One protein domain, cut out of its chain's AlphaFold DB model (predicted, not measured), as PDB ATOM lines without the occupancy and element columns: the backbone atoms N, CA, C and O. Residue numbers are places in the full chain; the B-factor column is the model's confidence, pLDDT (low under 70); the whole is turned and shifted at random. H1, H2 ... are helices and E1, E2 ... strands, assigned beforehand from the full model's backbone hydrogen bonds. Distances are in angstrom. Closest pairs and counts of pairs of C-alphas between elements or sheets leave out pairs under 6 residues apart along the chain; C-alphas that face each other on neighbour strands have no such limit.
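AT A GLANCE: This is residues 46 to 244 of the 399 residues of an uncharacterized protein of Cyanothece sp. UBA12306 (UniProt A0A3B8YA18). Two twisted four-stranded sheets make a sandwich, partly face to face with their strands crossed, and the long helix H1 runs along both sheets. Small helices H2 and H3 sit by one end of the first sheet, and H4 is by the other end of H1. The 199 printed residues, under half of them in named elements, hold four helices and eight strands in the order H1 H2 H3 E1 E2 E3 E4 E5 E6 E7 H4 E8, class mixed. Both sheets are antiparallel, in the orders E1 E2 E3 E4 and E5 E6 E7 E8. The whole is compact, with a radius of gyration of the C-alphas of 17.0 A and spans of 50 by 38 by 32 A.

HOW THE PARTS SIT: E5, residues 182 to 185, E6, 195 to 200, and E7, 205 to 213, form a meander, each strand the antiparallel neighbour of the one before; E8, 235 to 243, is the antiparallel neighbour of E7. N 183 and O 199, N 198 and O 207, each 2.8 A, and N 208 and O 240, 2.9 A, are within hydrogen-bond range. E1, residues 103 to 109, E2, 117 to 123, E3, 134 to 139, and E4, 162 to 168, form another meander, strongly twisted, with N 105 and O 119, 2.9 A, N 120 and O 137, 3.0 A, and N 136 and O 165, 2.8 A. The sheets form a sandwich, face to face, their strands at 37 degrees; the closest C-alphas of E4 and E7, Ile 168 and Gly 212, are 4.4 A apart. H1, residues 46 to 74, is on one face of each sheet, two layers in each case, and runs along the strands. Its height over the sheet E5 E6 E7 E8 is 8.0 A, where it lies over E7 and E8, and its height over the sheet E1 E2 E3 E4 is 9.7 A, where it lies over E2, E3 and E4. Its closest C-alphas to E8 are Ser 69 and Ala 242, 5.6 A. H4, residues 215 to 219, only just touches H1 residues 50 to 53, with 3 pairs of C-alphas within 8 A, the closest Val 50 and Leu 218, 6.9 A. H2, residues 85 to 88, and H3, 90 to 95, only graze the sheet of E1 and touch only at the corner, closest C-alphas Gly 86 and Asp 93, 5.4 A. Every O i to N i+4 pair is within range in H1, H3 and H4; H2 is too short for one.

IN THESE COORDINATES: H1 is 42.1 A long, from C-alpha 46 at (146.111, 135.728, 146.451). E7 measures 26.5 A, and E8 26.3 A, ending at C-alpha 243 at (110.901, 121.822, 130.178).

THE WHOLE: The farthest C-alphas, Asp 152 and Asp 227, are 51.7 A apart. The printed part has no cut. The links E3 to E4, E4 to E5 and H4 to E8 are long. pLDDT is under 70 at residues 126 to 128, 173 to 174 and 219 to 233.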
ATOM      1  N   ARG A  46     146.843 135.291 147.648       81.94
ATOM      2  CA  ARG A  46     146.111 135.728 146.451       81.94
ATOM      3  C   ARG A  46     145.435 134.558 145.750       81.94
ATOM      4  O   ARG A  46     144.262 134.677 145.413       81.94
ATOM      5  N   GLU A  47     146.133 133.437 145.576       83.31
ATOM      6  CA  GLU A  47     145.533 132.221 145.010       83.31
ATOM      7  C   GLU A  47     144.366 131.725 145.861       83.31
ATOM      8  O   GLU A  47     143.305 131.449 145.314       83.31
ATOM      9  N   ASN A  48     144.520 131.689 147.186       86.44
ATOM     10  CA  ASN A  48     143.447 131.272 148.087       86.44
ATOM     11  C   ASN A  48     142.232 132.201 147.990       86.44
ATOM     12  O   ASN A  48     141.106 131.716 147.937       86.44
ATOM     13  N   LYS A  49     142.436 133.524 147.912       84.38
ATOM     14  CA  LYS A  49     141.331 134.476 147.712       84.38
ATOM     15  C   LYS A  49     140.627 134.274 146.371       84.38
ATOM     16  O   LYS A  49     139.402 134.270 146.335       84.38
ATOM     17  N   VAL A  50     141.381 134.084 145.285       84.00
ATOM     18  CA  VAL A  50     140.808 133.820 143.955       84.00
ATOM     19  C   VAL A  50     140.040 132.502 143.945       84.00
ATOM     20  O   VAL A  50     138.922 132.454 143.437       84.00
ATOM     21  N   ALA A  51     140.616 131.443 144.514       84.38
ATOM     22  CA  ALA A  51     139.988 130.131 144.592       84.38
ATOM     23  C   ALA A  51     138.694 130.179 145.411       84.38
ATOM     24  O   ALA A  51     137.677 129.667 144.954       84.38
ATOM     25  N   LEU A  52     138.707 130.854 146.565       86.75
ATOM     26  CA  LEU A  52     137.526 131.024 147.411       86.75
ATOM     27  C   LEU A  52     136.418 131.806 146.692       86.75
ATOM     28  O   LEU A  52     135.290 131.331 146.624       86.75
ATOM     29  N   ALA A  53     136.751 132.961 146.106       84.50
ATOM     30  CA  ALA A  53     135.799 133.790 145.363       84.50
ATOM     31  C   ALA A  53     135.171 133.020 144.192       84.50
ATOM     32  O   ALA A  53     133.955 132.990 144.034       84.50
ATOM     33  N   THR A  54     136.003 132.332 143.407       85.69
ATOM     34  CA  THR A  54     135.545 131.548 142.253       85.69
ATOM     35  C   THR A  54     134.670 130.375 142.691       85.69
ATOM     36  O   THR A  54     133.620 130.148 142.099       85.69
ATOM     37  N   SER A  55     135.067 129.653 143.743       89.19
ATOM     38  CA  SER A  55     134.287 128.536 144.287       89.19
ATOM     39  C   SER A  55     132.922 128.997 144.799       89.19
ATOM     40  O   SER A  55     131.924 128.323 144.555       89.19
ATOM     41  N   GLN A  56     132.860 130.153 145.470       89.69
ATOM     42  CA  GLN A  56     131.598 130.716 145.942       89.69
ATOM     43  C   GLN A  56     130.695 131.117 144.771       89.69
ATOM     44  O   GLN A  56     129.524 130.743 144.755       89.69
ATOM     45  N   THR A  57     131.232 131.819 143.765       89.44
ATOM     46  CA  THR A  57     130.472 132.185 142.559       89.44
ATOM     47  C   THR A  57     129.937 130.946 141.843       89.44
ATOM     48  O   THR A  57     128.771 130.923 141.466       89.44
ATOM     49  N   GLN A  58     130.746 129.891 141.700       91.56
ATOM     50  CA  GLN A  58     130.306 128.630 141.095       91.56
ATOM     51  C   GLN A  58     129.156 127.987 141.869       91.56
ATOM     52  O   GLN A  58     128.150 127.608 141.272       91.56
ATOM     53  N   SER A  59     129.289 127.881 143.193       94.00
ATOM     54  CA  SER A  59     128.245 127.307 144.046       94.00
ATOM     55  C   SER A  59     126.941 128.097 143.944       94.00
ATOM     56  O   SER A  59     125.890 127.509 143.700       94.00
ATOM     57  N   ASN A  60     127.010 129.423 144.075       92.50
ATOM     58  CA  ASN A  60     125.832 130.284 144.046       92.50
ATOM     59  C   ASN A  60     125.132 130.219 142.681       92.50
ATOM     60  O   ASN A  60     123.918 130.045 142.621       92.50
ATOM     61  N   ILE A  61     125.883 130.302 141.577       94.44
ATOM     62  CA  ILE A  61     125.313 130.263 140.221       94.44
ATOM     63  C   ILE A  61     124.665 128.908 139.927       94.44
ATOM     64  O   ILE A  61     123.598 128.871 139.319       94.44
ATOM     65  N   ASN A  62     125.259 127.801 140.384       95.38
ATOM     66  CA  ASN A  62     124.649 126.479 140.234       95.38
ATOM     67  C   ASN A  62     123.339 126.357 141.022       95.38
ATOM     68  O   ASN A  62     122.368 125.829 140.487       95.38
ATOM     69  N   GLN A  63     123.285 126.874 142.252       94.88
ATOM     70  CA  GLN A  63     122.055 126.882 143.052       94.88
ATOM     71  C   GLN A  63     120.971 127.759 142.412       94.88
ATOM     72  O   GLN A  63     119.832 127.321 142.282       94.88
ATOM     73  N   ALA A  64     121.329 128.951 141.929       95.50
ATOM     74  CA  ALA A  64     120.400 129.828 141.221       95.50
ATOM     75  C   ALA A  64     119.878 129.182 139.927       95.50
ATOM     76  O   ALA A  64     118.683 129.227 139.654       95.50
ATOM     77  N   ALA A  65     120.744 128.528 139.149       95.56
ATOM     78  CA  ALA A  65     120.333 127.811 137.946       95.56
ATOM     79  C   ALA A  65     119.408 126.625 138.264       95.56
ATOM     80  O   ALA A  65     118.431 126.409 137.553       95.56
ATOM     81  N   GLN A  66     119.676 125.873 139.336       95.25
ATOM     82  CA  GLN A  66     118.785 124.800 139.790       95.25
ATOM     83  C   GLN A  66     117.419 125.343 140.202       95.25
ATOM     84  O   GLN A  66     116.405 124.780 139.804       95.25
ATOM     85  N   PHE A  67     117.395 126.455 140.933       95.00
ATOM     86  CA  PHE A  67     116.163 127.109 141.352       95.00
ATOM     87  C   PHE A  67     115.326 127.580 140.152       95.00
ATOM     88  O   PHE A  67     114.170 127.192 140.026       95.00
ATOM     89  N   VAL A  68     115.930 128.324 139.215       95.81
ATOM     90  CA  VAL A  68     115.248 128.775 137.986       95.81
ATOM     91  C   VAL A  68     114.761 127.580 137.164       95.81
ATOM     92  O   VAL A  68     113.649 127.595 136.650       95.81
ATOM     93  N   SER A  69     115.568 126.520 137.053       95.56
ATOM     94  CA  SER A  69     115.175 125.302 136.338       95.56
ATOM     95  C   SER A  69     113.992 124.593 136.996       95.56
ATOM     96  O   SER A  69     113.130 124.095 136.279       95.56
ATOM     97  N   ALA A  70     113.968 124.503 138.326       93.19
ATOM     98  CA  ALA A  70     112.871 123.887 139.062       93.19
ATOM     99  C   ALA A  70     111.588 124.716 138.918       93.19
ATOM    100  O   ALA A  70     110.516 124.157 138.720       93.19
ATOM    101  N   GLU A  71     111.697 126.044 138.931       93.38
ATOM    102  CA  GLU A  71     110.530 126.893 138.719       93.38
ATOM    103  C   GLU A  71     110.011 126.835 137.279       93.38
ATOM    104  O   GLU A  71     108.802 126.780 137.081       93.38
ATOM    105  N   ILE A  72     110.893 126.749 136.275       94.75
ATOM    106  CA  ILE A  72     110.469 126.473 134.894       94.75
ATOM    107  C   ILE A  72     109.708 125.147 134.833       94.75
ATOM    108  O   ILE A  72     108.671 125.097 134.192       94.75
ATOM    109  N   GLN A  73     110.167 124.100 135.524       92.31
ATOM    110  CA  GLN A  73     109.474 122.802 135.557       92.31
ATOM    111  C   GLN A  73     108.096 122.852 136.218       92.31
ATOM    112  O   GLN A  73     107.255 122.018 135.897       92.31
ATOM    113  N   ASN A  74     107.863 123.816 137.108       89.25
ATOM    114  CA  ASN A  74     106.562 124.046 137.733       89.25
ATOM    115  C   ASN A  74     105.682 125.022 136.938       89.25
ATOM    116  O   ASN A  74     104.491 125.137 137.220       89.25
ATOM    117  N   ALA A  75     106.251 125.737 135.968       91.06
ATOM    118  CA  ALA A  75     105.505 126.615 135.084       91.06
ATOM    119  C   ALA A  75     104.756 125.788 134.039       91.06
ATOM    120  O   ALA A  75     105.294 124.821 133.513       91.06
ATOM    121  N   ASP A  76     103.542 126.198 133.696       88.75
ATOM    122  CA  ASP A  76     102.807 125.642 132.568       88.75
ATOM    123  C   ASP A  76     103.391 126.140 131.235       88.75
ATOM    124  O   ASP A  76     103.624 125.377 130.296       88.75
ATOM    125  N   SER A  77     103.710 127.429 131.134       90.31
ATOM    126  CA  SER A  77     104.336 127.979 129.933       90.31
ATOM    127  C   SER A  77     105.271 129.139 130.237       90.31
ATOM    128  O   SER A  77     105.257 129.742 131.307       90.31
ATOM    129  N   MET A  78     106.096 129.475 129.256       92.75
ATOM    130  CA  MET A  78     107.007 130.611 129.281       92.75
ATOM    131  C   MET A  78     106.587 131.614 128.223       92.75
ATOM    132  O   MET A  78     106.284 131.239 127.088       92.75
ATOM    133  N   GLU A  79     106.610 132.890 128.584       92.44
ATOM    134  CA  GLU A  79     106.354 133.958 127.628       92.44
ATOM    135  C   GLU A  79     107.467 133.987 126.580       92.44
ATOM    136  O   GLU A  79     108.653 133.905 126.904       92.44
ATOM    137  N   THR A  80     107.092 134.105 125.310       90.44
ATOM    138  CA  THR A  80     108.050 134.223 124.198       90.44
ATOM    139  C   THR A  80     108.358 135.672 123.838       90.44
ATOM    140  O   THR A  80     109.279 135.921 123.062       90.44
ATOM    141  N   ASP A  81     107.594 136.618 124.383       89.25
ATOM    142  CA  ASP A  81     107.763 138.054 124.197       89.25
ATOM    143  C   ASP A  81     107.568 138.757 125.546       89.25
ATOM    144  O   ASP A  81     106.563 138.561 126.218       89.25
ATOM    145  N   LEU A  82     108.549 139.559 125.958       89.69
ATOM    146  CA  LEU A  82     108.509 140.297 127.225       89.69
ATOM    147  C   LEU A  82     107.934 141.711 127.062       89.69
ATOM    148  O   LEU A  82     107.832 142.447 128.039       89.69
ATOM    149  N   THR A  83     107.557 142.114 125.846       86.31
ATOM    150  CA  THR A  83     106.886 143.400 125.612       86.31
ATOM    151  C   THR A  83     105.420 143.387 126.050       86.31
ATOM    152  O   THR A  83     104.849 144.446 126.296       86.31
ATOM    153  N   THR A  84     104.824 142.204 126.229       84.44
ATOM    154  CA  THR A  84     103.437 142.002 126.684       84.44
ATOM    155  C   THR A  84     103.293 141.938 128.206       84.44
ATOM    156  O   THR A  84     102.198 141.696 128.717       84.44
ATOM    157  N   LEU A  85     104.369 142.185 128.965       86.94
ATOM    158  CA  LEU A  85     104.332 142.149 130.431       86.94
ATOM    159  C   LEU A  85     103.348 143.157 131.037       86.94
ATOM    160  O   LEU A  85     102.801 142.873 132.094       86.94
ATOM    161  N   GLY A  86     103.050 144.269 130.359       84.00
ATOM    162  CA  GLY A  86     102.017 145.211 130.812       84.00
ATOM    163  C   GLY A  86     100.612 144.597 130.892       84.00
ATOM    164  O   GLY A  86      99.786 145.068 131.665       84.00
ATOM    165  N   THR A  87     100.348 143.530 130.132       82.88
ATOM    166  CA  THR A  87      99.082 142.782 130.173       82.88
ATOM    167  C   THR A  87      99.200 141.518 131.020       82.88
ATOM    168  O   THR A  87      98.300 141.223 131.797       82.88
ATOM    169  N   ASN A  88     100.312 140.784 130.906       83.31
ATOM    170  CA  ASN A  88     100.461 139.467 131.542       83.31
ATOM    171  C   ASN A  88     100.989 139.546 132.996       83.31
ATOM    172  O   ASN A  88     100.837 138.603 133.771       83.31
ATOM    173  N   ALA A  89     101.631 140.653 133.375       88.31
ATOM    174  CA  ALA A  89     102.121 140.938 134.726       88.31
ATOM    175  C   ALA A  89     102.009 142.451 135.033       88.31
ATOM    176  O   ALA A  89     103.028 143.133 135.221       88.31
ATOM    177  N   PRO A  90     100.784 143.014 135.045       87.88
ATOM    178  CA  PRO A  90     100.561 144.454 135.182       87.88
ATOM    179  C   PRO A  90     101.159 145.028 136.472       87.88
ATOM    180  O   PRO A  90     101.631 146.173 136.491       87.88
ATOM    181  N   THR A  91     101.212 144.241 137.550       88.94
ATOM    182  CA  THR A  91     101.788 144.703 138.813       88.94
ATOM    183  C   THR A  91     103.311 144.780 138.740       88.94
ATOM    184  O   THR A  91     103.901 145.722 139.283       88.94
ATOM    185  N   TYR A  92     103.963 143.853 138.026       90.62
ATOM    186  CA  TYR A  92     105.393 143.963 137.724       90.62
ATOM    187  C   TYR A  92     105.674 145.230 136.918       90.62
ATOM    188  O   TYR A  92     106.555 146.003 137.298       90.62
ATOM    189  N   ASP A  93     104.923 145.459 135.838       88.25
ATOM    190  CA  ASP A  93     105.141 146.594 134.937       88.25
ATOM    191  C   ASP A  93     104.979 147.937 135.668       88.25
ATOM    192  O   ASP A  93     105.842 148.812 135.586       88.25
ATOM    193  N   THR A  94     103.947 148.039 136.510       86.38
ATOM    194  CA  THR A  94     103.661 149.241 137.305       86.38
ATOM    195  C   THR A  94     104.701 149.489 138.403       86.38
ATOM    196  O   THR A  94     105.154 150.620 138.593       86.38
ATOM    197  N   LYS A  95     105.089 148.457 139.167       85.38
ATOM    198  CA  LYS A  95     105.969 148.628 140.340       85.38
ATOM    199  C   LYS A  95     107.452 148.595 140.006       85.38
ATOM    200  O   LYS A  95     108.254 149.290 140.638       85.38
ATOM    201  N   LYS A  96     107.848 147.682 139.120       84.38
ATOM    202  CA  LYS A  96     109.254 147.364 138.862       84.38
ATOM    203  C   LYS A  96     109.657 147.790 137.455       84.38
ATOM    204  O   LYS A  96     110.672 148.486 137.361       84.38
ATOM    205  N   GLY A  97     108.845 147.461 136.445       77.38
ATOM    206  CA  GLY A  97     108.975 147.865 135.043       77.38
ATOM    207  C   GLY A  97     110.392 147.726 134.476       77.38
ATOM    208  O   GLY A  97     111.241 147.009 135.006       77.38
ATOM    209  N   THR A  98     110.681 148.463 133.404       70.94
ATOM    210  CA  THR A  98     112.048 148.622 132.857       70.94
ATOM    211  C   THR A  98     112.791 149.831 133.447       70.94
ATOM    212  O   THR A  98     113.934 150.133 133.092       70.94
ATOM    213  N   SER A  99     112.156 150.535 134.386       71.94
ATOM    214  CA  SER A  99     112.706 151.716 135.049       71.94
ATOM    215  C   SER A  99     114.007 151.399 135.795       71.94
ATOM    216  O   SER A  99     114.175 150.325 136.370       71.94
ATOM    217  N   ASN A 100     114.934 152.361 135.824       75.25
ATOM    218  CA  ASN A 100     116.245 152.252 136.487       75.25
ATOM    219  C   ASN A 100     117.174 151.158 135.923       75.25
ATOM    220  O   ASN A 100     118.011 150.620 136.645       75.25
ATOM    221  N   GLY A 101     117.053 150.839 134.630       82.06
ATOM    222  CA  GLY A 101     117.931 149.867 133.969       82.06
ATOM    223  C   GLY A 101     117.643 148.420 134.366       82.06
ATOM    224  O   GLY A 101     118.535 147.576 134.270       82.06
ATOM    225  N   ARG A 102     116.417 148.147 134.831       90.81
ATOM    226  CA  ARG A 102     115.924 146.794 135.080       90.81
ATOM    227  C   ARG A 102     115.594 146.112 133.763       90.81
ATOM    228  O   ARG A 102     114.955 146.704 132.898       90.81
ATOM    229  N   ILE A 103     116.036 144.871 133.619       93.38
ATOM    230  CA  ILE A 103     115.923 144.117 132.371       93.38
ATOM    231  C   ILE A 103     115.161 142.824 132.663       93.38
ATOM    232  O   ILE A 103     115.730 141.949 133.315       93.38
ATOM    233  N   PRO A 104     113.902 142.669 132.214       94.62
ATOM    234  CA  PRO A 104     113.218 141.387 132.301       94.62
ATOM    235  C   PRO A 104     113.911 140.379 131.376       94.62
ATOM    236  O   PRO A 104     114.326 140.712 130.264       94.62
ATOM    237  N   VAL A 105     114.059 139.144 131.847       94.62
ATOM    238  CA  VAL A 105     114.829 138.093 131.152       94.62
ATOM    239  C   VAL A 105     114.037 136.805 130.953       94.62
ATOM    240  O   VAL A 105     114.337 136.048 130.035       94.62
ATOM    241  N   LEU A 106     113.030 136.557 131.791       95.31
ATOM    242  CA  LEU A 106     112.164 135.385 131.721       95.31
ATOM    243  C   LEU A 106     110.852 135.695 132.441       95.31
ATOM    244  O   LEU A 106     110.874 136.290 133.516       95.31
ATOM    245  N   ALA A 107     109.730 135.273 131.869       95.44
ATOM    246  CA  ALA A 107     108.427 135.346 132.514       95.44
ATOM    247  C   ALA A 107     107.716 133.996 132.397       95.44
ATOM    248  O   ALA A 107     107.702 133.384 131.326       95.44
ATOM    249  N   LEU A 108     107.186 133.529 133.523       94.25
ATOM    250  CA  LEU A 108     106.640 132.189 133.699       94.25
ATOM    251  C   LEU A 108     105.149 132.266 134.015       94.25
ATOM    252  O   LEU A 108     104.737 133.007 134.908       94.25
ATOM    253  N   LYS A 109     104.354 131.466 133.309       91.12
ATOM    254  CA  LYS A 109     102.968 131.164 133.653       91.12
ATOM    255  C   LYS A 109     102.968 129.972 134.590       91.12
ATOM    256  O   LYS A 109     103.389 128.894 134.191       91.12
ATOM    257  N   ILE A 110     102.507 130.165 135.816       89.38
ATOM    258  CA  ILE A 110     102.483 129.116 136.832       89.38
ATOM    259  C   ILE A 110     101.024 128.840 137.190       89.38
ATOM    260  O   ILE A 110     100.296 129.797 137.464       89.38
ATOM    261  N   PRO A 111     100.575 127.574 137.173       83.44
ATOM    262  CA  PRO A 111      99.186 127.246 137.460       83.44
ATOM    263  C   PRO A 111      98.808 127.688 138.877       83.44
ATOM    264  O   PRO A 111      99.537 127.437 139.837       83.44
ATOM    265  N   GLY A 112      97.663 128.363 138.999       78.94
ATOM    266  CA  GLY A 112      97.159 128.892 140.269       78.94
ATOM    267  C   GLY A 112      97.806 130.200 140.742       78.94
ATOM    268  O   GLY A 112      97.385 130.722 141.770       78.94
ATOM    269  N   VAL A 113      98.785 130.756 140.015       85.62
ATOM    270  CA  VAL A 113      99.374 132.070 140.319       85.62
ATOM    271  C   VAL A 113      98.728 133.146 139.425       85.62
ATOM    272  O   VAL A 113      98.728 132.982 138.206       85.62
ATOM    273  N   PRO A 114      98.206 134.257 139.989       82.62
ATOM    274  CA  PRO A 114      97.390 135.229 139.243       82.62
ATOM    275  C   PRO A 114      98.115 136.028 138.162       82.62
ATOM    276  O   PRO A 114      97.502 136.423 137.177       82.62
ATOM    277  N   GLU A 115      99.404 136.300 138.341       89.19
ATOM    278  CA  GLU A 115     100.226 137.041 137.377       89.19
ATOM    279  C   GLU A 115     101.481 136.241 137.029       89.19
ATOM    280  O   GLU A 115     101.914 135.372 137.792       89.19
ATOM    281  N   ARG A 116     102.105 136.542 135.882       91.31
ATOM    282  CA  ARG A 116     103.353 135.866 135.501       91.31
ATOM    283  C   ARG A 116     104.456 136.138 136.522       91.31
ATOM    284  O   ARG A 116     104.691 137.279 136.918       91.31
ATOM    285  N   VAL A 117     105.198 135.091 136.879       93.75
ATOM    286  CA  VAL A 117     106.412 135.223 137.688       93.75
ATOM    287  C   VAL A 117     107.533 135.733 136.791       93.75
ATOM    288  O   VAL A 117     107.907 135.072 135.821       93.75
ATOM    289  N   VAL A 118     108.068 136.913 137.102       95.69
ATOM    290  CA  VAL A 118     109.053 137.601 136.259       95.69
ATOM    291  C   VAL A 118     110.428 137.562 136.900       95.69
ATOM    292  O   VAL A 118     110.653 138.083 137.993       95.69
ATOM    293  N   TYR A 119     111.387 137.010 136.173       96.50
ATOM    294  CA  TYR A 119     112.799 137.171 136.462       96.50
ATOM    295  C   TYR A 119     113.336 138.396 135.743       96.50
ATOM    296  O   TYR A 119     113.090 138.599 134.549       96.50
ATOM    297  N   TYR A 120     114.118 139.195 136.460       95.31
ATOM    298  CA  TYR A 120     114.714 140.405 135.917       95.31
ATOM    299  C   TYR A 120     116.073 140.696 136.545       95.31
ATOM    300  O   TYR A 120     116.353 140.349 137.692       95.31
ATOM    301  N   LEU A 121     116.935 141.346 135.771       94.56
ATOM    302  CA  LEU A 121     118.211 141.859 136.239       94.56
ATOM    303  C   LEU A 121     118.033 143.288 136.731       94.56
ATOM    304  O   LEU A 121     117.471 144.122 136.027       94.56
ATOM    305  N   GLU A 122     118.560 143.583 137.909       93.00
ATOM    306  CA  GLU A 122     118.648 144.934 138.453       93.00
ATOM    307  C   GLU A 122     120.123 145.326 138.628       93.00
ATOM    308  O   GLU A 122     120.903 144.520 139.145       93.00
ATOM    309  N   PRO A 123     120.543 146.537 138.218       91.25
ATOM    310  CA  PRO A 123     121.888 147.021 138.508       91.25
ATOM    311  C   PRO A 123     122.126 147.077 140.022       91.25
ATOM    312  O   PRO A 123     121.348 147.685 140.760       91.25
ATOM    313  N   ALA A 124     123.216 146.478 140.499       87.62
ATOM    314  CA  ALA A 124     123.579 146.588 141.906       87.62
ATOM    315  C   ALA A 124     124.043 148.022 142.201       87.62
ATOM    316  O   ALA A 124     124.955 148.538 141.546       87.62
ATOM    317  N   SER A 125     123.448 148.673 143.199       80.19
ATOM    318  CA  SER A 125     123.943 149.971 143.652       80.19
ATOM    319  C   SER A 125     125.268 149.803 144.399       80.19
ATOM    320  O   SER A 125     125.478 148.835 145.128       80.19
ATOM    321  N   SER A 126     126.179 150.769 144.259       65.00
ATOM    322  CA  SER A 126     127.510 150.726 144.885       65.00
ATOM    323  C   SER A 126     127.495 150.793 146.420       65.00
ATOM    324  O   SER A 126     128.544 150.662 147.043       65.00
ATOM    325  N   SER A 127     126.331 151.039 147.028       58.72
ATOM    326  CA  SER A 127     126.111 151.098 148.478       58.72
ATOM    327  C   SER A 127     125.327 149.900 149.024       58.72
ATOM    328  O   SER A 127     125.055 149.857 150.222       58.72
ATOM    329  N   ALA A 128     124.906 148.964 148.169       64.69
ATOM    330  CA  ALA A 128     124.154 147.794 148.593       64.69
ATOM    331  C   ALA A 128     125.070 146.682 149.127       64.69
ATOM    332  O   ALA A 128     126.230 146.564 148.745       64.69
ATOM    333  N   ILE A 129     124.501 145.826 149.981       78.12
ATOM    334  CA  ILE A 129     125.108 144.561 150.440       78.12
ATOM    335  C   ILE A 129     125.396 143.620 149.247       78.12
ATOM    336  O   ILE A 129     126.244 142.736 149.335       78.12
ATOM    337  N   TRP A 130     124.706 143.840 148.126       86.81
ATOM    338  CA  TRP A 130     124.753 143.031 146.917       86.81
ATOM    339  C   TRP A 130     125.976 143.311 146.046       86.81
ATOM    340  O   TRP A 130     126.375 144.456 145.831       86.81
ATOM    341  N   GLN A 131     126.535 142.250 145.480       85.19
ATOM    342  CA  GLN A 131     127.715 142.328 144.635       85.19
ATOM    343  C   GLN A 131     127.379 142.846 143.226       85.19
ATOM    344  O   GLN A 131     126.528 142.275 142.541       85.19
ATOM    345  N   PRO A 132     128.083 143.885 142.740       85.75
ATOM    346  CA  PRO A 132     127.940 144.348 141.364       85.75
ATOM    347  C   PRO A 132     128.452 143.308 140.354       85.75
ATOM    348  O   PRO A 132     129.270 142.458 140.724       85.75
ATOM    349  N   PRO A 133     128.094 143.414 139.058       87.88
ATOM    350  CA  PRO A 133     127.345 144.520 138.446       87.88
ATOM    351  C   PRO A 133     125.817 144.373 138.463       87.88
ATOM    352  O   PRO A 133     125.144 145.386 138.627       87.88
ATOM    353  N   TYR A 134     125.269 143.160 138.351       92.81
ATOM    354  CA  TYR A 134     123.819 142.936 138.343       92.81
ATOM    355  C   TYR A 134     123.377 141.920 139.397       92.81
ATOM    356  O   TYR A 134     124.118 141.006 139.765       92.81
ATOM    357  N   ILE A 135     122.135 142.082 139.840       93.56
ATOM    358  CA  ILE A 135     121.417 141.197 140.753       93.56
ATOM    359  C   ILE A 135     120.287 140.557 139.955       93.56
ATOM    360  O   ILE A 135     119.502 141.266 139.325       93.56
ATOM    361  N   LEU A 136     120.193 139.232 139.982       95.38
ATOM    362  CA  LEU A 136     119.023 138.526 139.479       95.38
ATOM    363  C   LEU A 136     117.947 138.534 140.557       95.38
ATOM    364  O   LEU A 136     118.155 138.030 141.665       95.38
ATOM    365  N   ARG A 137     116.794 139.098 140.213       95.19
ATOM    366  CA  ARG A 137     115.615 139.138 141.064       95.19
ATOM    367  C   ARG A 137     114.461 138.360 140.464       95.19
ATOM    368  O   ARG A 137     114.372 138.203 139.246       95.19
ATOM    369  N   ARG A 138     113.571 137.922 141.347       94.88
ATOM    370  CA  ARG A 138     112.331 137.223 141.033       94.88
ATOM    371  C   ARG A 138     111.147 138.006 141.588       94.88
ATOM    372  O   ARG A 138     111.087 138.273 142.783       94.88
ATOM    373  N   PHE A 139     110.210 138.363 140.723       94.19
ATOM    374  CA  PHE A 139     108.936 138.977 141.072       94.19
ATOM    375  C   PHE A 139     107.831 137.924 140.980       94.19
ATOM    376  O   PHE A 139     107.524 137.454 139.890       94.19
ATOM    377  N   GLY A 140     107.278 137.529 142.120       93.19
ATOM    378  CA  GLY A 140     106.287 136.465 142.234       93.19
ATOM    379  C   GLY A 140     105.958 136.193 143.703       93.19
ATOM    380  O   GLY A 140     106.587 136.802 144.575       93.19
ATOM    381  N   PRO A 141     105.026 135.269 143.984       91.38
ATOM    382  CA  PRO A 141     104.700 134.871 145.349       91.38
ATOM    383  C   PRO A 141     105.885 134.144 145.995       91.38
ATOM    384  O   PRO A 141     106.677 133.500 145.292       91.38
ATOM    385  N   GLY A 142     106.014 134.251 147.316       90.56
ATOM    386  CA  GLY A 142     106.995 133.507 148.099       90.56
ATOM    387  C   GLY A 142     106.731 131.998 148.122       90.56
ATOM    388  O   GLY A 142     105.766 131.497 147.538       90.56
ATOM    389  N   PHE A 143     107.613 131.272 148.807       89.50
ATOM    390  CA  PHE A 143     107.507 129.824 148.989       89.50
ATOM    391  C   PHE A 143     107.303 129.470 150.459       89.50
ATOM    392  O   PHE A 143     107.949 130.035 151.345       89.50
ATOM    393  N   ASN A 144     106.465 128.468 150.695       87.19
ATOM    394  CA  ASN A 144     106.333 127.796 151.978       87.19
ATOM    395  C   ASN A 144     107.542 126.884 152.252       87.19
ATOM    396  O   ASN A 144     108.337 126.564 151.366       87.19
ATOM    397  N   LEU A 145     107.670 126.413 153.497       85.44
ATOM    398  CA  LEU A 145     108.746 125.492 153.905       85.44
ATOM    399  C   LEU A 145     108.723 124.147 153.159       85.44
ATOM    400  O   LEU A 145     109.737 123.452 153.124       85.44
ATOM    401  N   ASP A 146     107.581 123.777 152.589       82.50
ATOM    402  CA  ASP A 146     107.407 122.578 151.770       82.50
ATOM    403  C   ASP A 146     107.735 122.805 150.281       82.50
ATOM    404  O   ASP A 146     107.693 121.859 149.495       82.50
ATOM    405  N   GLY A 147     108.099 124.034 149.894       79.19
ATOM    406  CA  GLY A 147     108.425 124.408 148.519       79.19
ATOM    407  C   GLY A 147     107.214 124.702 147.632       79.19
ATOM    408  O   GLY A 147     107.397 124.947 146.440       79.19
ATOM    409  N   THR A 148     105.998 124.696 148.181       85.00
ATOM    410  CA  THR A 148     104.797 125.167 147.478       85.00
ATOM    411  C   THR A 148     104.727 126.690 147.484       85.00
ATOM    412  O   THR A 148     105.376 127.347 148.304       85.00
ATOM    413  N   TYR A 149     103.952 127.271 146.568       87.00
ATOM    414  CA  TYR A 149     103.718 128.710 146.591       87.00
ATOM    415  C   TYR A 149     102.874 129.110 147.796       87.00
ATOM    416  O   TYR A 149     101.891 128.448 148.129       87.00
ATOM    417  N   ASP A 150     103.260 130.216 148.420       86.19
ATOM    418  CA  ASP A 150     102.512 130.809 149.519       86.19
ATOM    419  C   ASP A 150     101.213 131.434 148.986       86.19
ATOM    420  O   ASP A 150     101.228 132.495 148.353       86.19
ATOM    421  N   SER A 151     100.090 130.751 149.226       80.25
ATOM    422  CA  SER A 151      98.752 131.189 148.815       80.25
ATOM    423  C   SER A 151      98.345 132.521 149.439       80.25
ATOM    424  O   SER A 151      97.612 133.286 148.813       80.25
ATOM    425  N   ASP A 152      98.862 132.844 150.627       80.25
ATOM    426  CA  ASP A 152      98.570 134.112 151.305       80.25
ATOM    427  C   ASP A 152      99.244 135.293 150.586       80.25
ATOM    428  O   ASP A 152      98.839 136.450 150.723       80.25
ATOM    429  N   GLN A 153     100.249 134.999 149.758       82.56
ATOM    430  CA  GLN A 153     100.933 135.956 148.902       82.56
ATOM    431  C   GLN A 153     100.455 135.904 147.456       82.56
ATOM    432  O   GLN A 153     101.136 136.444 146.594       82.56
ATOM    433  N   PHE A 154      99.302 135.316 147.130       84.75
ATOM    434  CA  PHE A 154      98.829 135.344 145.741       84.75
ATOM    435  C   PHE A 154      98.428 136.738 145.276       84.75
ATOM    436  O   PHE A 154      98.469 136.988 144.084       84.75
ATOM    437  N   ASN A 155      98.151 137.686 146.171       85.12
ATOM    438  CA  ASN A 155      97.935 139.072 145.768       85.12
ATOM    439  C   ASN A 155      99.232 139.699 145.192       85.12
ATOM    440  O   ASN A 155     100.155 139.991 145.967       85.12
ATOM    441  N   PRO A 156      99.297 140.021 143.881       85.12
ATOM    442  CA  PRO A 156     100.490 140.610 143.262       85.12
ATOM    443  C   PRO A 156     100.869 141.973 143.855       85.12
ATOM    444  O   PRO A 156     102.037 142.382 143.871       85.12
ATOM    445  N   GLY A 157      99.888 142.670 144.437       83.56
ATOM    446  CA  GLY A 157     100.067 143.915 145.172       83.56
ATOM    447  C   GLY A 157     101.010 143.804 146.377       83.56
ATOM    448  O   GLY A 157     101.530 144.830 146.813       83.56
ATOM    449  N   GLY A 158     101.310 142.598 146.869       84.44
ATOM    450  CA  GLY A 158     102.304 142.352 147.921       84.44
ATOM    451  C   GLY A 158     103.715 142.026 147.417       84.44
ATOM    452  O   GLY A 158     104.659 142.061 148.201       84.44
ATOM    453  N   TRP A 159     103.900 141.731 146.126       90.81
ATOM    454  CA  TRP A 159     105.190 141.260 145.614       90.81
ATOM    455  C   TRP A 159     106.206 142.398 145.517       90.81
ATOM    456  O   TRP A 159     105.884 143.498 145.045       90.81
ATOM    457  N   ASP A 160     107.449 142.122 145.929       81.75
ATOM    458  CA  ASP A 160     108.490 143.151 146.030       81.75
ATOM    459  C   ASP A 160     109.811 142.852 145.307       81.75
ATOM    460  O   ASP A 160     110.683 143.726 145.224       81.75
ATOM    461  N   GLY A 161     109.920 141.689 144.664       85.75
ATOM    462  CA  GLY A 161     111.084 141.324 143.859       85.75
ATOM    463  C   GLY A 161     112.251 140.839 144.719       85.75
ATOM    464  O   GLY A 161     113.146 141.613 145.068       85.75
ATOM    465  N   GLU A 162     112.265 139.555 145.051       90.19
ATOM    466  CA  GLU A 162     113.290 138.942 145.894       90.19
ATOM    467  C   GLU A 162     114.613 138.797 145.140       90.19
ATOM    468  O   GLU A 162     114.633 138.482 143.950       90.19
ATOM    469  N   ALA A 163     115.735 139.044 145.818       92.00
ATOM    470  CA  ALA A 163     117.058 138.829 145.239       92.00
ATOM    471  C   ALA A 163     117.426 137.347 145.325       92.00
ATOM    472  O   ALA A 163     117.568 136.811 146.419       92.00
ATOM    473  N   LEU A 164     117.606 136.708 144.167       92.94
ATOM    474  CA  LEU A 164     118.006 135.306 144.084       92.94
ATOM    475  C   LEU A 164     119.528 135.164 144.158       92.94
ATOM    476  O   LEU A 164     120.053 134.317 144.876       92.94
ATOM    477  N   ILE A 165     120.243 135.988 143.392       94.25
ATOM    478  CA  ILE A 165     121.703 135.952 143.316       94.25
ATOM    479  C   ILE A 165     122.260 137.298 142.853       94.25
ATOM    480  O   ILE A 165     121.637 138.013 142.070       94.25
ATOM    481  N   ASP A 166     123.455 137.632 143.324       92.75
ATOM    482  CA  ASP A 166     124.217 138.809 142.931       92.75
ATOM    483  C   ASP A 166     125.474 138.444 142.123       92.75
ATOM    484  O   ASP A 166     125.746 137.278 141.825       92.75
ATOM    485  N   GLY A 167     126.231 139.457 141.696       90.31
ATOM    486  CA  GLY A 167     127.442 139.239 140.909       90.31
ATOM    487  C   GLY A 167     127.166 138.661 139.518       90.31
ATOM    488  O   GLY A 167     128.024 137.980 138.961       90.31
ATOM    489  N   ILE A 168     125.993 138.913 138.930       93.19
ATOM    490  CA  ILE A 168     125.724 138.563 137.531       93.19
ATOM    491  C   ILE A 168     126.534 139.486 136.632       93.19
ATOM    492  O   ILE A 168     126.543 140.695 136.848       93.19
ATOM    493  N   SER A 169     127.223 138.924 135.638       91.19
ATOM    494  CA  SER A 169     128.100 139.685 134.743       91.19
ATOM    495  C   SER A 169     127.336 140.755 133.947       91.19
ATOM    496  O   SER A 169     126.163 140.596 133.619       91.19
ATOM    497  N   ASP A 170     128.011 141.849 133.605       89.00
ATOM    498  CA  ASP A 170     127.509 142.903 132.712       89.00
ATOM    499  C   ASP A 170     127.643 142.538 131.224       89.00
ATOM    500  O   ASP A 170     127.206 143.286 130.347       89.00
ATOM    501  N   SER A 171     128.225 141.373 130.942       83.88
ATOM    502  CA  SER A 171     128.430 140.831 129.610       83.88
ATOM    503  C   SER A 171     128.057 139.352 129.569       83.88
ATOM    504  O   SER A 171     128.177 138.615 130.548       83.88
ATOM    505  N   SER A 172     127.592 138.898 128.412       77.62
ATOM    506  CA  SER A 172     127.433 137.475 128.127       77.62
ATOM    507  C   SER A 172     128.741 136.904 127.587       77.62
ATOM    508  O   SER A 172     129.363 137.499 126.703       77.62
ATOM    509  N   THR A 173     129.126 135.714 128.041       69.88
ATOM    510  CA  THR A 173     130.217 134.950 127.417       69.88
ATOM    511  C   THR A 173     129.651 133.955 126.398       69.88
ATOM    512  O   THR A 173     128.626 133.328 126.658       69.88
ATOM    513  N   GLY A 174     130.297 133.811 125.236       68.88
ATOM    514  CA  GLY A 174     129.892 132.853 124.196       68.88
ATOM    515  C   GLY A 174     128.854 133.379 123.193       68.88
ATOM    516  O   GLY A 174     128.728 134.583 122.972       68.88
ATOM    517  N   THR A 175     128.149 132.460 122.526       70.94
ATOM    518  CA  THR A 175     127.116 132.779 121.531       70.94
ATOM    519  C   THR A 175     125.851 133.285 122.208       70.94
ATOM    520  O   THR A 175     125.237 132.570 122.995       70.94
ATOM    521  N   THR A 176     125.420 134.490 121.846       81.81
ATOM    522  CA  THR A 176     124.150 135.077 122.297       81.81
ATOM    523  C   THR A 176     122.999 134.777 121.345       81.81
ATOM    524  O   THR A 176     121.941 135.379 121.457       81.81
ATOM    525  N   THR A 177     123.192 133.903 120.362       87.19
ATOM    526  CA  THR A 177     122.171 133.517 119.387       87.19
ATOM    527  C   THR A 177     121.484 132.235 119.831       87.19
ATOM    528  O   THR A 177     122.151 131.299 120.271       87.19
ATOM    529  N   CYS A 178     120.163 132.190 119.695       91.38
ATOM    530  CA  CYS A 178     119.388 130.978 119.920       91.38
ATOM    531  C   CYS A 178     119.320 130.126 118.646       91.38
ATOM    532  O   CYS A 178     119.495 130.642 117.540       91.38
ATOM    533  N   ASP A 179     119.066 128.830 118.816       91.38
ATOM    534  CA  ASP A 179     118.851 127.901 117.708       91.38
ATOM    535  C   ASP A 179     117.554 128.237 116.944       91.38
ATOM    536  O   ASP A 179     116.689 128.974 117.428       91.38
ATOM    537  N   ALA A 180     117.395 127.699 115.732       90.44
ATOM    538  CA  ALA A 180     116.169 127.890 114.960       90.44
ATOM    539  C   ALA A 180     114.941 127.374 115.738       90.44
ATOM    540  O   ALA A 180     114.972 126.283 116.304       90.44
ATOM    541  N   GLY A 181     113.857 128.157 115.756       89.75
ATOM    542  CA  GLY A 181     112.653 127.843 116.540       89.75
ATOM    543  C   GLY A 181     112.718 128.274 118.010       89.75
ATOM    544  O   GLY A 181     111.823 127.931 118.778       89.75
ATOM    545  N   PHE A 182     113.747 129.031 118.404       94.00
ATOM    546  CA  PHE A 182     113.845 129.655 119.721       94.00
ATOM    547  C   PHE A 182     113.891 131.180 119.611       94.00
ATOM    548  O   PHE A 182     114.628 131.742 118.800       94.00
ATOM    549  N   THR A 183     113.153 131.846 120.493       94.12
ATOM    550  CA  THR A 183     113.195 133.295 120.677       94.12
ATOM    551  C   THR A 183     114.111 133.634 121.841       94.12
ATOM    552  O   THR A 183     114.032 133.030 122.911       94.12
ATOM    553  N   ARG A 184     114.995 134.612 121.638       94.62
ATOM    554  CA  ARG A 184     115.900 135.099 122.677       94.62
ATOM    555  C   ARG A 184     115.237 136.167 123.531       94.62
ATOM    556  O   ARG A 184     114.738 137.150 122.991       94.62
ATOM    557  N   LEU A 185     115.367 136.021 124.841       94.19
ATOM    558  CA  LEU A 185     114.946 136.977 125.849       94.19
ATOM    559  C   LEU A 185     116.155 137.405 126.701       94.19
ATOM    560  O   LEU A 185     116.856 136.541 127.234       94.19
ATOM    561  N   PRO A 186     116.432 138.715 126.832       92.31
ATOM    562  CA  PRO A 186     115.781 139.826 126.134       92.31
ATOM    563  C   PRO A 186     116.103 139.843 124.624       92.31
ATOM    564  O   PRO A 186     117.143 139.354 124.169       92.31
ATOM    565  N   THR A 187     115.200 140.419 123.827       90.19
ATOM    566  CA  THR A 187     115.333 140.499 122.361       90.19
ATOM    567  C   THR A 187     116.400 141.519 121.946       90.19
ATOM    568  O   THR A 187     117.244 141.232 121.086       90.19
ATOM    569  N   ASN A 188     116.415 142.678 122.614       88.75
ATOM    570  CA  ASN A 188     117.386 143.752 122.426       88.75
ATOM    571  C   ASN A 188     118.802 143.306 122.797       88.75
ATOM    572  O   ASN A 188     119.083 142.910 123.927       88.75
ATOM    573  N   SER A 189     119.739 143.455 121.861       86.62
ATOM    574  CA  SER A 189     121.121 143.009 122.078       86.62
ATOM    575  C   SER A 189     121.876 143.819 123.143       86.62
ATOM    576  O   SER A 189     122.815 143.295 123.733       86.62
ATOM    577  N   SER A 190     121.473 145.066 123.418       87.44
ATOM    578  CA  SER A 190     122.034 145.887 124.507       87.44
ATOM    579  C   SER A 190     121.703 145.345 125.895       87.44
ATOM    580  O   SER A 190     122.461 145.574 126.843       87.44
ATOM    581  N   ASP A 191     120.589 144.626 125.999       89.62
ATOM    582  CA  ASP A 191     119.991 144.199 127.261       89.62
ATOM    583  C   ASP A 191     120.482 142.797 127.652       89.62
ATOM    584  O   ASP A 191     120.290 142.342 128.775       89.62
ATOM    585  N   ILE A 192     121.203 142.128 126.748       90.69
ATOM    586  CA  ILE A 192     121.860 140.854 127.023       90.69
ATOM    587  C   ILE A 192     123.058 141.111 127.925       90.69
ATOM    588  O   ILE A 192     124.071 141.685 127.516       90.69
ATOM    589  N   LYS A 193     122.927 140.664 129.168       92.06
ATOM    590  CA  LYS A 193     123.984 140.690 130.181       92.06
ATOM    591  C   LYS A 193     124.418 139.259 130.489       92.06
ATOM    592  O   LYS A 193     124.301 138.365 129.654       92.06
ATOM    593  N   GLY A 194     124.900 139.022 131.702       91.00
ATOM    594  CA  GLY A 194     125.264 137.698 132.181       91.00
ATOM    595  C   GLY A 194     124.102 136.706 132.228       91.00
ATOM    596  O   GLY A 194     124.369 135.530 132.430       91.00
ATOM    597  N   PHE A 195     122.848 137.120 132.022       94.44
ATOM    598  CA  PHE A 195     121.705 136.211 131.960       94.44
ATOM    599  C   PHE A 195     120.828 136.479 130.735       94.44
ATOM    600  O   PHE A 195     120.411 137.612 130.503       94.44
ATOM    601  N   PHE A 196     120.568 135.429 129.956       94.69
ATOM    602  CA  PHE A 196     119.591 135.429 128.869       94.69
ATOM    603  C   PHE A 196     119.000 134.030 128.684       94.69
ATOM    604  O   PHE A 196     119.605 133.019 129.067       94.69
ATOM    605  N   VAL A 197     117.821 133.978 128.075       95.25
ATOM    606  CA  VAL A 197     117.060 132.748 127.853       95.25
ATOM    607  C   VAL A 197     116.690 132.621 126.381       95.25
ATOM    608  O   VAL A 197     116.385 133.597 125.708       95.25
ATOM    609  N   CYS A 198     116.731 131.401 125.870       95.62
ATOM    610  CA  CYS A 198     116.183 131.007 124.585       95.62
ATOM    611  C   CYS A 198     114.932 130.176 124.854       95.62
ATOM    612  O   CYS A 198     115.053 129.070 125.378       95.62
ATOM    613  N   VAL A 199     113.754 130.682 124.500       95.25
ATOM    614  CA  VAL A 199     112.468 129.999 124.702       95.25
ATOM    615  C   VAL A 199     111.982 129.441 123.368       95.25
ATOM    616  O   VAL A 199     111.957 130.160 122.371       95.25
ATOM    617  N   GLN A 200     111.622 128.160 123.324       95.00
ATOM    618  CA  GLN A 200     111.090 127.516 122.122       95.00
ATOM    619  C   GLN A 200     109.753 128.153 121.723       95.00
ATOM    620  O   GLN A 200     108.954 128.530 122.580       95.00
ATOM    621  N   THR A 201     109.468 128.220 120.421       86.19
ATOM    622  CA  THR A 201     108.131 128.547 119.913       86.19
ATOM    623  C   THR A 201     107.090 127.620 120.558       86.19
ATOM    624  O   THR A 201     107.138 126.408 120.362       86.19
ATOM    625  N   GLY A 202     106.186 128.186 121.365       82.44
ATOM    626  CA  GLY A 202     105.206 127.446 122.175       82.44
ATOM    627  C   GLY A 202     105.460 127.474 123.687       82.44
ATOM    628  O   GLY A 202     104.620 127.000 124.440       82.44
ATOM    629  N   GLY A 203     106.587 128.021 124.154       88.50
ATOM    630  CA  GLY A 203     106.787 128.328 125.575       88.50
ATOM    631  C   GLY A 203     106.985 127.120 126.497       88.50
ATOM    632  O   GLY A 203     106.955 127.293 127.707       88.50
ATOM    633  N   LYS A 204     107.192 125.906 125.965       90.88
ATOM    634  CA  LYS A 204     107.318 124.674 126.774       90.88
ATOM    635  C   LYS A 204     108.761 124.207 127.020       90.88
ATOM    636  O   LYS A 204     108.989 123.340 127.853       90.88
ATOM    637  N   LEU A 205     109.749 124.767 126.324       92.56
ATOM    638  CA  LEU A 205     111.170 124.452 126.515       92.56
ATOM    639  C   LEU A 205     111.978 125.744 126.530       92.56
ATOM    640  O   LEU A 205     111.825 126.582 125.642       92.56
ATOM    641  N   ALA A 206     112.867 125.880 127.507       94.69
ATOM    642  CA  ALA A 206     113.818 126.975 127.561       94.69
ATOM    643  C   ALA A 206     115.234 126.472 127.785       94.69
ATOM    644  O   ALA A 206     115.479 125.553 128.563       94.69
ATOM    645  N   LYS A 207     116.178 127.135 127.123       94.56
ATOM    646  CA  LYS A 207     117.610 127.004 127.357       94.56
ATOM    647  C   LYS A 207     118.124 128.329 127.876       94.56
ATOM    648  O   LYS A 207     118.014 129.338 127.184       94.56
ATOM    649  N   PHE A 208     118.688 128.344 129.072       93.50
ATOM    650  CA  PHE A 208     119.146 129.577 129.692       93.50
ATOM    651  C   PHE A 208     120.633 129.548 130.009       93.50
ATOM    652  O   PHE A 208     121.232 128.497 130.247       93.50
ATOM    653  N   TYR A 209     121.219 130.740 129.974       94.69
ATOM    654  CA  TYR A 209     122.649 130.973 130.072       94.69
ATOM    655  C   TYR A 209     122.885 131.954 131.207       94.69
ATOM    656  O   TYR A 209     122.634 133.143 131.045       94.69
ATOM    657  N   LEU A 210     123.357 131.462 132.349       94.44
ATOM    658  CA  LEU A 210     123.594 132.264 133.544       94.44
ATOM    659  C   LEU A 210     125.095 132.383 133.803       94.44
ATOM    660  O   LEU A 210     125.785 131.386 133.999       94.44
ATOM    661  N   THR A 211     125.603 133.610 133.803       93.44
ATOM    662  CA  THR A 211     127.020 133.952 133.910       93.44
ATOM    663  C   THR A 211     127.243 134.832 135.132       93.44
ATOM    664  O   THR A 211     126.878 136.010 135.146       93.44
ATOM    665  N   GLY A 212     127.874 134.262 136.154       91.56
ATOM    666  CA  GLY A 212     128.338 134.991 137.330       91.56
ATOM    667  C   GLY A 212     129.762 135.500 137.148       91.56
ATOM    668  O   GLY A 212     130.548 134.920 136.393       91.56
ATOM    669  N   THR A 213     130.107 136.565 137.864       88.75
ATOM    670  CA  THR A 213     131.446 137.145 137.888       88.75
ATOM    671  C   THR A 213     131.947 137.384 139.308       88.75
ATOM    672  O   THR A 213     131.254 137.937 140.156       88.75
ATOM    673  N   SER A 214     133.201 137.018 139.561       85.25
ATOM    674  CA  SER A 214     133.944 137.385 140.772       85.25
ATOM    675  C   SER A 214     134.829 138.621 140.559       85.25
ATOM    676  O   SER A 214     135.572 139.024 141.458       85.25
ATOM    677  N   SER A 215     134.735 139.267 139.389       77.31
ATOM    678  CA  SER A 215     135.609 140.374 138.979       77.31
ATOM    679  C   SER A 215     135.672 141.499 140.008       77.31
ATOM    680  O   SER A 215     136.755 141.961 140.350       77.31
ATOM    681  N   ASN A 216     134.545 141.896 140.600       72.88
ATOM    682  CA  ASN A 216     134.537 142.995 141.566       72.88
ATOM    683  C   ASN A 216     135.207 142.642 142.903       72.88
ATOM    684  O   ASN A 216     135.892 143.491 143.475       72.88
ATOM    685  N   GLN A 217     135.119 141.389 143.357       72.69
ATOM    686  CA  GLN A 217     135.863 140.925 144.532       72.69
ATOM    687  C   GLN A 217     137.377 140.898 144.254       72.69
ATOM    688  O   GLN A 217     138.195 141.247 145.111       72.69
ATOM    689  N   LEU A 218     137.752 140.529 143.027       72.50
ATOM    690  CA  LEU A 218     139.139 140.326 142.610       72.50
ATOM    691  C   LEU A 218     139.826 141.596 142.084       72.50
ATOM    692  O   LEU A 218     141.057 141.670 142.117       72.50
ATOM    693  N   LYS A 219     139.071 142.639 141.709       67.94
ATOM    694  CA  LYS A 219     139.591 143.975 141.355       67.94
ATOM    695  C   LYS A 219     140.455 144.564 142.473       67.94
ATOM    696  O   LYS A 219     141.499 145.149 142.191       67.94
ATOM    697  N   SER A 220     140.089 144.325 143.737       60.91
ATOM    698  CA  SER A 220     140.851 144.760 144.923       60.91
ATOM    699  C   SER A 220     142.248 144.123 145.044       60.91
ATOM    700  O   SER A 220     143.109 144.637 145.756       60.91
ATOM    701  N   ILE A 221     142.499 143.017 144.334       63.44
ATOM    702  CA  ILE A 221     143.753 142.247 144.376       63.44
ATOM    703  C   ILE A 221     144.731 142.699 143.265       63.44
ATOM    704  O   ILE A 221     145.885 142.262 143.224       63.44
ATOM    705  N   GLY A 222     144.326 143.665 142.428       51.66
ATOM    706  CA  GLY A 222     145.251 144.517 141.676       51.66
ATOM    707  C   GLY A 222     145.716 143.994 140.318       51.66
ATOM    708  O   GLY A 222     146.884 144.182 139.980       51.66
ATOM    709  N   LYS A 223     144.843 143.374 139.511       51.94
ATOM    710  CA  LYS A 223     145.110 143.196 138.071       51.94
ATOM    711  C   LYS A 223     143.857 143.407 137.226       51.94
ATOM    712  O   LYS A 223     142.966 142.572 137.203       51.94
ATOM    713  N   SER A 224     143.858 144.518 136.500       47.03
ATOM    714  CA  SER A 224     142.852 144.972 135.538       47.03
ATOM    715  C   SER A 224     143.115 144.504 134.099       47.03
ATOM    716  O   SER A 224     142.554 145.076 133.176       47.03
ATOM    717  N   ASN A 225     143.984 143.509 133.885       52.06
ATOM    718  CA  ASN A 225     144.286 143.029 132.535       52.06
ATOM    719  C   ASN A 225     143.600 141.682 132.296       52.06
ATOM    720  O   ASN A 225     143.915 140.693 132.976       52.06
ATOM    721  N   ASP A 226     142.724 141.657 131.294       54.28
ATOM    722  CA  ASP A 226     142.012 140.474 130.794       54.28
ATOM    723  C   ASP A 226     142.968 139.327 130.397       54.28
ATOM    724  O   ASP A 226     142.612 138.153 130.493       54.28
ATOM    725  N   ASP A 227     144.230 139.650 130.084       53.38
ATOM    726  CA  ASP A 227     145.307 138.698 129.763       53.38
ATOM    727  C   ASP A 227     145.976 138.029 130.973       53.38
ATOM    728  O   ASP A 227     146.864 137.181 130.834       53.38
ATOM    729  N   SER A 228     145.591 138.384 132.197       61.12
ATOM    730  CA  SER A 228     146.116 137.679 133.362       61.12
ATOM    731  C   SER A 228     145.517 136.268 133.461       61.12
ATOM    732  O   SER A 228     144.338 136.046 133.197       61.12
ATOM    733  N   ARG A 229     146.305 135.304 133.961       61.25
ATOM    734  CA  ARG A 229     145.837 133.953 134.357       61.25
ATOM    735  C   ARG A 229     144.597 133.950 135.270       61.25
ATOM    736  O   ARG A 229     143.978 132.904 135.444       61.25
ATOM    737  N   TYR A 230     144.283 135.095 135.878       62.19
ATOM    738  CA  TYR A 230     143.137 135.310 136.753       62.19
ATOM    739  C   TYR A 230     141.924 135.858 136.001       62.19
ATOM    740  O   TYR A 230     140.821 135.439 136.319       62.19
ATOM    741  N   GLY A 231     142.113 136.697 134.972       60.94
ATOM    742  CA  GLY A 231     141.041 137.253 134.132       60.94
ATOM    743  C   GLY A 231     140.137 136.173 133.538       60.94
ATOM    744  O   GLY A 231     138.920 136.218 133.693       60.94
ATOM    745  N   LYS A 232     140.742 135.103 133.004       59.88
ATOM    746  CA  LYS A 232     140.016 133.935 132.472       59.88
ATOM    747  C   LYS A 232     139.245 133.120 133.521       59.88
ATOM    748  O   LYS A 232     138.430 132.289 133.145       59.88
ATOM    749  N   LYS A 233     139.516 133.315 134.817       63.94
ATOM    750  CA  LYS A 233     138.861 132.599 135.929       63.94
ATOM    751  C   LYS A 233     137.765 133.422 136.609       63.94
ATOM    752  O   LYS A 233     137.159 132.936 137.555       63.94
ATOM    753  N   MET A 234     137.535 134.661 136.165       77.12
ATOM    754  CA  MET A 234     136.621 135.570 136.861       77.12
ATOM    755  C   MET A 234     135.158 135.370 136.480       77.12
ATOM    756  O   MET A 234     134.303 135.800 137.242       77.12
ATOM    757  N   ASN A 235     134.865 134.712 135.356       85.12
ATOM    758  CA  ASN A 235     133.500 134.433 134.921       85.12
ATOM    759  C   ASN A 235     133.222 132.931 134.963       85.12
ATOM    760  O   ASN A 235     134.057 132.123 134.554       85.12
ATOM    761  N   TYR A 236     132.035 132.572 135.432       89.00
ATOM    762  CA  TYR A 236     131.537 131.206 135.429       89.00
ATOM    763  C   TYR A 236     130.159 131.184 134.785       89.00
ATOM    764  O   TYR A 236     129.278 131.926 135.215       89.00
ATOM    765  N   GLN A 237     129.993 130.349 133.761       91.19
ATOM    766  CA  GLN A 237     128.744 130.216 133.028       91.19
ATOM    767  C   GLN A 237     128.147 128.829 133.237       91.19
ATOM    768  O   GLN A 237     128.828 127.816 133.073       91.19
ATOM    769  N   VAL A 238     126.853 128.810 133.536       92.62
ATOM    770  CA  VAL A 238     126.006 127.624 133.507       92.62
ATOM    771  C   VAL A 238     125.074 127.745 132.314       92.62
ATOM    772  O   VAL A 238     124.413 128.768 132.128       92.62
ATOM    773  N   VAL A 239     125.036 126.691 131.506       93.19
ATOM    774  CA  VAL A 239     124.089 126.538 130.404       93.19
ATOM    775  C   VAL A 239     123.265 125.304 130.695       93.19
ATOM    776  O   VAL A 239     123.816 124.214 130.837       93.19
ATOM    777  N   THR A 240     121.956 125.475 130.794       93.62
ATOM    778  CA  THR A 240     121.043 124.364 131.053       93.62
ATOM    779  C   THR A 240     119.745 124.549 130.283       93.62
ATOM    780  O   THR A 240     119.469 125.620 129.741       93.62
ATOM    781  N   GLN A 241     118.978 123.471 130.205       93.94
ATOM    782  CA  GLN A 241     117.683 123.421 129.550       93.94
ATOM    783  C   GLN A 241     116.646 122.853 130.513       93.94
ATOM    784  O   GLN A 241     116.938 121.917 131.258       93.94
ATOM    785  N   ALA A 242     115.447 123.418 130.484       93.38
ATOM    786  CA  ALA A 242     114.333 123.006 131.320       93.38
ATOM    787  C   ALA A 242     113.049 122.972 130.489       93.38
ATOM    788  O   ALA A 242     112.815 123.841 129.644       93.38
ATOM    789  N   PHE A 243     112.240 121.946 130.734       92.19
ATOM    790  CA  PHE A 243     110.901 121.822 130.178       92.19
ATOM    791  C   PHE A 243     109.914 122.405 131.176       92.19
ATOM    792  O   PHE A 243     110.063 122.156 132.371       92.19
ATOM    793  N   ALA A 244     108.939 123.153 130.673       88.62
ATOM    794  CA  ALA A 244     107.750 123.500 131.427       88.62
ATOM    795  C   ALA A 244     106.972 122.229 131.788       88.62
ATOM    796  O   ALA A 244     107.095 121.210 131.093       88.62
TER     797      ALA A 244